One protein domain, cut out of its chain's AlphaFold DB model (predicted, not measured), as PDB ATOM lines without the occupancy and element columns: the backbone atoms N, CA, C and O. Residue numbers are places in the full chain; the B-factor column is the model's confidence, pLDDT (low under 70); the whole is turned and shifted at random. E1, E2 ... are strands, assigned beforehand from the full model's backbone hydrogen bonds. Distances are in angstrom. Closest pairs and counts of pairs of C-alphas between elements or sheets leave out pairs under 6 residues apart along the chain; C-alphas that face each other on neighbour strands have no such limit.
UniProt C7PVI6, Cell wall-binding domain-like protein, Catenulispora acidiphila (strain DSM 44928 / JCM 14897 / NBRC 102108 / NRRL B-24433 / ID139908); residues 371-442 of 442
ATOM      1  N   ASN A 371      -4.310  65.230 -36.335       84.81
ATOM      2  CA  ASN A 371      -3.770  65.982 -35.226       84.81
ATOM      3  C   ASN A 371      -2.243  65.871 -35.208       84.81
ATOM      4  O   ASN A 371      -1.667  64.983 -35.833       84.81
ATOM      5  N   TYR A 372      -1.592  66.750 -34.458       84.06
ATOM      6  CA  TYR A 372      -0.149  66.688 -34.207       84.06
ATOM      7  C   TYR A 372       0.165  66.088 -32.830       84.06
ATOM      8  O   TYR A 372       1.205  66.343 -32.240       84.06
ATOM      9  N   CYS A 373      -0.764  65.317 -32.260       72.50
ATOM     10  CA  CYS A 373      -0.682  64.886 -30.870       72.50
ATOM     11  C   CYS A 373       0.207  63.657 -30.650       72.50
ATOM     12  O   CYS A 373       0.224  63.154 -29.532       72.50
ATOM     13  N   GLY A 374       0.867  63.104 -31.674       65.44
ATOM     14  CA  GLY A 374       1.726  61.920 -31.508       65.44
ATOM     15  C   GLY A 374       1.005  60.654 -31.025       65.44
ATOM     16  O   GLY A 374       1.655  59.660 -30.717       65.44
ATOM     17  N   VAL A 375      -0.328  60.689 -30.911       55.41
ATOM     18  CA  VAL A 375      -1.170  59.600 -30.410       55.41
ATOM     19  C   VAL A 375      -2.034  59.088 -31.559       55.41
ATOM     20  O   VAL A 375      -2.847  59.826 -32.114       55.41
ATOM     21  N   GLY A 376      -1.829  57.828 -31.945       62.50
ATOM     22  CA  GLY A 376      -2.549  57.183 -33.045       62.50
ATOM     23  C   GLY A 376      -1.613  56.541 -34.063       62.50
ATOM     24  O   GLY A 376      -0.498  56.155 -33.730       62.50
ATOM     25  N   SER A 377      -2.068  56.409 -35.309       75.62
ATOM     26  CA  SER A 377      -1.221  55.951 -36.423       75.62
ATOM     27  C   SER A 377      -0.805  57.126 -37.301       75.62
ATOM     28  O   SER A 377      -1.627  58.011 -37.571       75.62
ATOM     29  N   GLU A 378       0.442  57.116 -37.776       86.50
ATOM     30  CA  GLU A 378       0.905  58.057 -38.798       86.50
ATOM     31  C   GLU A 378      -0.013  57.995 -40.019       86.50
ATOM     32  O   GLU A 378      -0.413  56.918 -40.489       86.50
ATOM     33  N   VAL A 379      -0.358  59.162 -40.555       88.44
ATOM     34  CA  VAL A 379      -1.229  59.228 -41.725       88.44
ATOM     35  C   VAL A 379      -0.425  58.891 -42.973       88.44
ATOM     36  O   VAL A 379       0.147  59.757 -43.628       88.44
ATOM     37  N   THR A 380      -0.394  57.607 -43.320       87.69
ATOM     38  CA  THR A 380       0.222  57.132 -44.567       87.69
ATOM     39  C   THR A 380      -0.510  57.657 -45.801       87.69
ATOM     40  O   THR A 380      -1.708  57.931 -45.754       87.69
ATOM     41  N   VAL A 381       0.175  57.698 -46.947       82.06
ATOM     42  CA  VAL A 381      -0.364  58.128 -48.255       82.06
ATOM     43  C   VAL A 381      -1.730  57.535 -48.614       82.06
ATOM     44  O   VAL A 381      -2.562  58.213 -49.207       82.06
ATOM     45  N   LYS A 382      -2.017  56.294 -48.203       79.94
ATOM     46  CA  LYS A 382      -3.304  55.626 -48.472       79.94
ATOM     47  C   LYS A 382      -4.459  56.155 -47.619       79.94
ATOM     48  O   LYS A 382      -5.615  55.925 -47.958       79.94
ATOM     49  N   ALA A 383      -4.152  56.808 -46.504       80.62
ATOM     50  CA  ALA A 383      -5.110  57.305 -45.526       80.62
ATOM     51  C   ALA A 383      -5.387  58.813 -45.659       80.62
ATOM     52  O   ALA A 383      -6.227  59.324 -44.918       80.62
ATOM     53  N   VAL A 384      -4.714  59.511 -46.585       85.06
ATOM     54  CA  VAL A 384      -4.859  60.958 -46.809       85.06
ATOM     55  C   VAL A 384      -6.065  61.255 -47.715       85.06
ATOM     56  O   VAL A 384      -6.068  60.848 -48.879       85.06
ATOM     57  N   PRO A 385      -7.091  61.986 -47.242       80.44
ATOM     58  CA  PRO A 385      -8.204  62.425 -48.075       80.44
ATOM     59  C   PRO A 385      -7.753  63.464 -49.101       80.44
ATOM     60  O   PRO A 385      -7.006  64.376 -48.762       80.44
ATOM     61  N   ALA A 386      -8.302  63.415 -50.317       81.62
ATOM     62  CA  ALA A 386      -7.994  64.374 -51.386       81.62
ATOM     63  C   ALA A 386      -8.246  65.850 -51.004       81.62
ATOM     64  O   ALA A 386      -7.648  66.753 -51.582       81.62
ATOM     65  N   ALA A 387      -9.112  66.100 -50.018       80.44
ATOM     66  CA  ALA A 387      -9.436  67.434 -49.521       80.44
ATOM     67  C   ALA A 387      -8.527  67.909 -48.369       80.44
ATOM     68  O   ALA A 387      -8.824  68.915 -47.741       80.44
ATOM     69  N   ILE A 388      -7.427  67.221 -48.046       80.94
ATOM     70  CA  ILE A 388      -6.618  67.585 -46.871       80.94
ATOM     71  C   ILE A 388      -6.072  69.023 -46.927       80.94
ATOM     72  O   ILE A 388      -6.086  69.735 -45.924       80.94
ATOM     73  N   CYS A 389      -5.694  69.488 -48.117       85.69
ATOM     74  CA  CYS A 389      -5.106  70.810 -48.328       85.69
ATOM     75  C   CYS A 389      -6.119  71.965 -48.278       85.69
ATOM     76  O   CYS A 389      -5.737  73.121 -48.402       85.69
ATOM     77  N   SER A 390      -7.417  71.687 -48.083       80.62
ATOM     78  CA  SER A 390      -8.378  72.738 -47.715       80.62
ATOM     79  C   SER A 390      -8.358  73.058 -46.219       80.62
ATOM     80  O   SER A 390      -9.007  74.008 -45.793       80.62
ATOM     81  N   TYR A 391      -7.656  72.247 -45.426       81.81
ATOM     82  CA  TYR A 391      -7.531  72.408 -43.979       81.81
ATOM     83  C   TYR A 391      -6.089  72.697 -43.563       81.81
ATOM     84  O   TYR A 391      -5.882  73.430 -42.606       81.81
ATOM     85  N   PHE A 392      -5.109  72.154 -44.282       86.69
ATOM     86  CA  PHE A 392      -3.683  72.314 -44.008       86.69
ATOM     87  C   PHE A 392      -2.984  73.032 -45.167       86.69
ATOM     88  O   PHE A 392      -3.382  72.863 -46.319       86.69
ATOM     89  N   SER A 393      -1.928  73.793 -44.870       89.38
ATOM     90  CA  SER A 393      -1.069  74.384 -45.901       89.38
ATOM     91  C   SER A 393      -0.168  73.295 -46.468       89.38
ATOM     92  O   SER A 393       0.684  72.775 -45.763       89.38
ATOM     93  N   CYS A 394      -0.412  72.861 -47.700       88.19
ATOM     94  CA  CYS A 394       0.342  71.781 -48.328       88.19
ATOM     95  C   CYS A 394       1.420  72.340 -49.255       88.19
ATOM     96  O   CYS A 394       1.151  73.257 -50.034       88.19
ATOM     97  N   ILE A 395       2.599  71.712 -49.269       86.75
ATOM     98  CA  ILE A 395       3.672  72.109 -50.186       86.75
ATOM     99  C   ILE A 395       3.193  72.026 -51.636       86.75
ATOM    100  O   ILE A 395       2.819  70.960 -52.132       86.75
ATOM    101  N   GLY A 396       3.304  73.146 -52.351       75.62
ATOM    102  CA  GLY A 396       3.085  73.193 -53.791       75.62
ATOM    103  C   GLY A 396       1.646  72.871 -54.191       75.62
ATOM    104  O   GLY A 396       1.453  72.035 -55.068       75.62
ATOM    105  N   THR A 397       0.652  73.513 -53.565       63.47
ATOM    106  CA  THR A 397      -0.768  73.452 -53.976       63.47
ATOM    107  C   THR A 397      -1.312  74.757 -54.562       63.47
ATOM    108  O   THR A 397      -2.526  74.967 -54.581       63.47
ATOM    109  N   ASP A 398      -0.450  75.643 -55.065       56.97
ATOM    110  CA  ASP A 398      -0.926  76.660 -56.004       56.97
ATOM    111  C   ASP A 398      -1.438  75.982 -57.294       56.97
ATOM    112  O   ASP A 398      -1.200  74.799 -57.551       56.97
ATOM    113  N   SER A 399      -2.163  76.727 -58.128       48.00
ATOM    114  CA  SER A 399      -2.770  76.209 -59.361       48.00
ATOM    115  C   SER A 399      -1.767  75.680 -60.404       48.00
ATOM    116  O   SER A 399      -2.193  75.216 -61.463       48.00
ATOM    117  N   ALA A 400      -0.461  75.712 -60.119       45.50
ATOM    118  CA  ALA A 400       0.609  75.209 -60.970       45.50
ATOM    119  C   ALA A 400       1.349  73.979 -60.399       45.50
ATOM    120  O   ALA A 400       2.023  73.286 -61.166       45.50
ATOM    121  N   HIS A 401       1.215  73.647 -59.110       49.19
ATOM    122  CA  HIS A 401       1.999  72.586 -58.475       49.19
ATOM    123  C   HIS A 401       1.119  71.407 -58.004       49.19
ATOM    124  O   HIS A 401       0.043  71.547 -57.435       49.19
ATOM    125  N   THR A 402       1.561  70.190 -58.335       59.28
ATOM    126  CA  THR A 402       0.876  68.908 -58.045       59.28
ATOM    127  C   THR A 402       1.780  67.955 -57.258       59.28
ATOM    128  O   THR A 402       1.517  66.755 -57.182       59.28
ATOM    129  N   SER A 403       2.895  68.464 -56.725       69.38
ATOM    130  CA  SER A 403       3.981  67.670 -56.141       69.38
ATOM    131  C   SER A 403       3.618  67.053 -54.798       69.38
ATOM    132  O   SER A 403       4.095  65.953 -54.530       69.38
ATOM    133  N   PHE A 404       2.735  67.683 -54.011       81.50
ATOM    134  CA  PHE A 404       2.227  67.114 -52.759       81.50
ATOM    135  C   PHE A 404       1.737  65.673 -52.958       81.50
ATOM    136  O   PHE A 404       2.196  64.745 -52.303       81.50
ATOM    137  N   TRP A 405       0.893  65.453 -53.969       82.75
ATOM    138  CA  TRP A 405       0.298  64.145 -54.254       82.75
ATOM    139  C   TRP A 405       1.245  63.137 -54.921       82.75
ATOM    140  O   TRP A 405       0.856  61.992 -55.141       82.75
ATOM    141  N   ARG A 406       2.479  63.533 -55.260       76.44
ATOM    142  CA  ARG A 406       3.495  62.642 -55.856       76.44
ATOM    143  C   ARG A 406       4.396  61.983 -54.812       76.44
ATOM    144  O   ARG A 406       5.241  61.162 -55.175       76.44
ATOM    145  N   GLY A 407       4.252  62.360 -53.546       72.25
ATOM    146  CA  GLY A 407       5.034  61.812 -52.452       72.25
ATOM    147  C   GLY A 407       4.669  60.362 -52.104       72.25
ATOM    148  O   GLY A 407       3.593  59.859 -52.428       72.25
ATOM    149  N   LEU A 408       5.610  59.669 -51.465       76.94
ATOM    150  CA  LEU A 408       5.437  58.326 -50.905       76.94
ATOM    151  C   LEU A 408       5.865  58.393 -49.439       76.94
ATOM    152  O   LEU A 408       6.930  58.941 -49.169       76.94
ATOM    153  N   GLY A 409       5.074  57.830 -48.524       83.88
ATOM    154  CA  GLY A 409       5.362  57.858 -47.084       83.88
ATOM    155  C   GLY A 409       4.128  58.214 -46.256       83.88
ATOM    156  O   GLY A 409       3.028  57.717 -46.532       83.88
ATOM    157  N   TYR A 410       4.321  59.072 -45.259       88.44
ATOM    158  CA  TYR A 410       3.281  59.625 -44.390       88.44
ATOM    159  C   TYR A 410       3.254  61.162 -44.446       88.44
ATOM    160  O   TYR A 410       4.133  61.786 -45.048       88.44
ATOM    161  N   LEU A 411       2.199  61.757 -43.884       91.19
ATOM    162  CA  LEU A 411       2.079  63.204 -43.724       91.19
ATOM    163  C   LEU A 411       3.027  63.714 -42.645       91.19
ATOM    164  O   LEU A 411       3.013  63.212 -41.524       91.19
ATOM    165  N   GLU A 412       3.777  64.756 -42.964       91.12
ATOM    166  CA  GLU A 412       4.775  65.355 -42.084       91.12
ATOM    167  C   GLU A 412       4.706  66.878 -42.155       91.12
ATOM    168  O   GLU A 412       4.465  67.438 -43.224       91.12
ATOM    169  N   VAL A 413       4.881  67.525 -41.008       91.00
ATOM    170  CA  VAL A 413       4.961  68.976 -40.850       91.00
ATOM    171  C   VAL A 413       6.407  69.410 -41.086       91.00
ATOM    172  O   VAL A 413       7.331  68.842 -40.502       91.00
ATOM    173  N   CYS A 414       6.595  70.403 -41.949       89.88
ATOM    174  CA  CYS A 414       7.865  71.074 -42.191       89.88
ATOM    175  C   CYS A 414       8.093  72.197 -41.171       89.88
ATOM    176  O   CYS A 414       7.155  72.670 -40.531       89.88
ATOM    177  N   ASP A 415       9.333  72.663 -41.038       85.75
ATOM    178  CA  ASP A 415       9.686  73.718 -40.076       85.75
ATOM    179  C   ASP A 415       8.979  75.062 -40.309       85.75
ATOM    180  O   ASP A 415       8.754  75.814 -39.359       85.75
ATOM    181  N   ASP A 416       8.594  75.373 -41.546       84.38
ATOM    182  CA  ASP A 416       7.800  76.566 -41.867       84.38
ATOM    183  C   ASP A 416       6.281  76.385 -41.668       84.38
ATOM    184  O   ASP A 416       5.516  77.337 -41.839       84.38
ATOM    185  N   GLY A 417       5.848  75.194 -41.249       82.50
ATOM    186  CA  GLY A 417       4.460  74.854 -40.946       82.50
ATOM    187  C   GLY A 417       3.660  74.276 -42.115       82.50
ATOM    188  O   GLY A 417       2.514  73.866 -41.901       82.50
ATOM    189  N   ASP A 418       4.234  74.199 -43.320       89.62
ATOM    190  CA  ASP A 418       3.611  73.484 -44.435       89.62
ATOM    191  C   ASP A 418       3.675  71.963 -44.220       89.62
ATOM    192  O   ASP A 418       4.553  71.442 -43.535       89.62
ATOM    193  N   ILE A 419       2.747  71.219 -44.825       90.38
ATOM    194  CA  ILE A 419       2.721  69.757 -44.771       90.38
ATOM    195  C   ILE A 419       3.200  69.124 -46.080       90.38
ATOM    196  O   ILE A 419       2.843  69.538 -47.188       90.38
ATOM    197  N   SER A 420       3.980  68.055 -45.937       88.75
ATOM    198  CA  SER A 420       4.505  67.201 -47.002       88.75
ATOM    199  C   SER A 420       3.879  65.809 -46.939       88.75
ATOM    200  O   SER A 420       3.571  65.313 -45.860       88.75
ATOM    201  N   LEU A 421       3.757  65.134 -48.086       88.19
ATOM    202  CA  LEU A 421       3.361  63.721 -48.173       88.19
ATOM    203  C   LEU A 421       4.539  62.816 -48.571       88.19
ATOM    204  O   LEU A 421       4.412  61.927 -49.408       88.19
ATOM    205  N   SER A 422       5.724  63.080 -48.025       85.12
ATOM    206  CA  SER A 422       6.954  62.329 -48.329       85.12
ATOM    207  C   SER A 422       7.729  61.892 -47.086       85.12
ATOM    208  O   SER A 422       8.915  61.591 -47.212       85.12
ATOM    209  N   GLY A 423       7.087  61.882 -45.912       77.12
ATOM    210  CA  GLY A 423       7.763  61.635 -44.639       77.12
ATOM    211  C   GLY A 423       8.566  60.331 -44.619       77.12
ATOM    212  O   GLY A 423       8.165  59.330 -45.228       77.12
ATOM    213  N   GLY A 424       9.735  60.372 -43.973       68.56
ATOM    214  CA  GLY A 424      10.687  59.258 -43.896       68.56
ATOM    215  C   GLY A 424      11.577  59.069 -45.137       68.56
ATOM    216  O   GLY A 424      12.201  58.015 -45.298       68.56
ATOM    217  N   ARG A 425      11.646  60.058 -46.038       76.38
ATOM    218  CA  ARG A 425      12.545  60.066 -47.208       76.38
ATOM    219  C   ARG A 425      13.533  61.221 -47.097       76.38
ATOM    220  O   ARG A 425      13.135  62.343 -46.833       76.38
ATOM    221  N   SER A 426      14.805  60.960 -47.407       74.62
ATOM    222  CA  SER A 426      15.850  61.992 -47.389       74.62
ATOM    223  C   SER A 426      15.461  63.210 -48.236       74.62
ATOM    224  O   SER A 426      15.191  63.076 -49.434       74.62
ATOM    225  N   GLY A 427      15.453  64.385 -47.601       71.31
ATOM    226  CA  GLY A 427      15.129  65.659 -48.239       71.31
ATOM    227  C   GLY A 427      13.641  66.011 -48.243       71.31
ATOM    228  O   GLY A 427      13.256  66.922 -48.981       71.31
ATOM    229  N   ALA A 428      12.790  65.342 -47.453       71.50
ATOM    230  CA  ALA A 428      11.448  65.865 -47.226       71.50
ATOM    231  C   ALA A 428      11.567  67.266 -46.591       71.50
ATOM    232  O   ALA A 428      12.479  67.537 -45.814       71.50
ATOM    233  N   CYS A 429      10.722  68.207 -47.023       82.38
ATOM    234  CA  CYS A 429      10.753  69.599 -46.556       82.38
ATOM    235  C   CYS A 429      12.075  70.367 -46.802       82.38
ATOM    236  O   CYS A 429      12.284  71.420 -46.205       82.38
ATOM    237  N   SER A 430      12.972  69.913 -47.691       82.88
ATOM    238  CA  SER A 430      14.315  70.509 -47.835       82.88
ATOM    239  C   SER A 430      14.336  71.988 -48.251       82.88
ATOM    240  O   SER A 430      15.315  72.682 -47.995       82.88
ATOM    241  N   SER A 431      13.286  72.478 -48.915       83.12
ATOM    242  CA  SER A 431      13.105  73.902 -49.257       83.12
ATOM    243  C   SER A 431      12.236  74.675 -48.255       83.12
ATOM    244  O   SER A 431      11.998  75.858 -48.462       83.12
ATOM    245  N   HIS A 432      11.786  74.004 -47.196       83.19
ATOM    246  CA  HIS A 432      10.800  74.445 -46.204       83.19
ATOM    247  C   HIS A 432      11.367  74.354 -44.773       83.19
ATOM    248  O   HIS A 432      10.667  74.053 -43.812       83.19
ATOM    249  N   GLY A 433      12.684  74.554 -44.636       80.31
ATOM    250  CA  GLY A 433      13.390  74.563 -43.348       80.31
ATOM    251  C   GLY A 433      13.820  73.191 -42.820       80.31
ATOM    252  O   GLY A 433      14.810  73.129 -42.102       80.31
ATOM    253  N   GLY A 434      13.189  72.104 -43.264       79.94
ATOM    254  CA  GLY A 434      13.496  70.740 -42.824       79.94
ATOM    255  C   GLY A 434      12.275  70.012 -42.269       79.94
ATOM    256  O   GLY A 434      11.170  70.556 -42.240       79.94
ATOM    257  N   GLU A 435      12.470  68.748 -41.901       84.19
ATOM    258  CA  GLU A 435      11.457  67.882 -41.285       84.19
ATOM    259  C   GLU A 435      11.262  68.271 -39.813       84.19
ATOM    260  O   GLU A 435      12.247  68.396 -39.082       84.19
ATOM    261  N   ASN A 436      10.011  68.437 -39.371       83.69
ATOM    262  CA  ASN A 436       9.694  68.773 -37.983       83.69
ATOM    263  C   ASN A 436       9.072  67.583 -37.234       83.69
ATOM    264  O   ASN A 436       9.693  67.034 -36.322       83.69
ATOM    265  N   HIS A 437       7.848  67.176 -37.600       84.88
ATOM    266  CA  HIS A 437       7.167  66.030 -36.980       84.88
ATOM    267  C   HIS A 437       6.039  65.427 -37.848       84.88
ATOM    268  O   HIS A 437       5.418  66.140 -38.639       84.88
ATOM    269  N   PRO A 438       5.683  64.137 -37.668       88.69
ATOM    270  CA  PRO A 438       4.579  63.499 -38.392       88.69
ATOM    271  C   PRO A 438       3.181  64.010 -38.000       88.69
ATOM    272  O   PRO A 438       2.943  64.438 -36.868       88.69
ATOM    273  N   VAL A 439       2.216  63.854 -38.911       89.56
ATOM    274  CA  VAL A 439       0.777  64.047 -38.662       89.56
ATOM    275  C   VAL A 439       0.120  62.709 -38.331       89.56
ATOM    276  O   VAL A 439       0.315  61.699 -39.015       89.56
ATOM    277  N   TRP A 440      -0.722  62.719 -37.304       88.31
ATOM    278  CA  TRP A 440      -1.338  61.535 -36.717       88.31
ATOM    279  C   TRP A 440      -2.848  61.546 -36.910       88.31
ATOM    280  O   TRP A 440      -3.475  62.604 -36.971       88.31
ATOM    281  N   LYS A 441      -3.455  60.362 -36.963       82.06
ATOM    282  CA  LYS A 441      -4.909  60.189 -36.900       82.06
ATOM    283  C   LYS A 441      -5.280  59.451 -35.617       82.06
ATOM    284  O   LYS A 441      -4.702  58.398 -35.349       82.06
ATOM    285  N   ARG A 442      -6.227  60.027 -34.864       70.69
ATOM    286  CA  ARG A 442      -6.826  59.420 -33.661       70.69
ATOM    287  C   ARG A 442      -7.441  58.054 -33.933       70.69
ATOM    288  O   ARG A 442      -8.033  57.886 -35.026       70.69
TER     289      ARG A 442
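This is residues 371 to 442 of the 442 residues of the protein "Cell wall-binding domain-like protein" of Catenulispora acidiphila (strain DSM 44928 / JCM 14897 / NBRC 102108 / NRRL B-24433 / ID139908) (UniProt C7PVI6). With little regular structure, this is a small body made mostly of winding loops, with a short two-stranded hairpin, E1 and E2, at one side of it. Long loop stretches come before E1 and between the strands, and short pairings tie parts of both to the chain's last residues and to E1. The printed part has 72 residues and no named helix; E1 then E2 form an antiparallel sheet, class all strand, with 7 residues in named elements. It is compact, with a radius of gyration of the C-alphas of 11.1 A, spanning 34 by 24 by 19 A.

Residues 377 to 378 pair antiparallel with residues 440 to 441. E1, residues 412 to 414, pairs through 412 to 413 with residues 419 to 420, antiparallel. E1 and E2, residues 435 to 438, are a hairpin, antiparallel at 150 degrees; C-alphas 412 and 438 face each other at 4.1 A. N 413 and O 437, at 2.8 A, and N 436 and O 413, at 2.9 A, are within hydrogen-bond range.

E1 runs 6.5 A from C-alpha 412 at (4.775, 65.355, -42.084). E2 runs 8.7 A to C-alpha 438 at (4.579, 63.499, -38.392).

The C-alphas farthest apart, of Val 375 and Ala 400, are 34.4 A apart. The printed part has no cut; the 20-residue link E1 to E2 is long. pLDDT is under 70 at residues 374 to 376, 397 to 403 and 424.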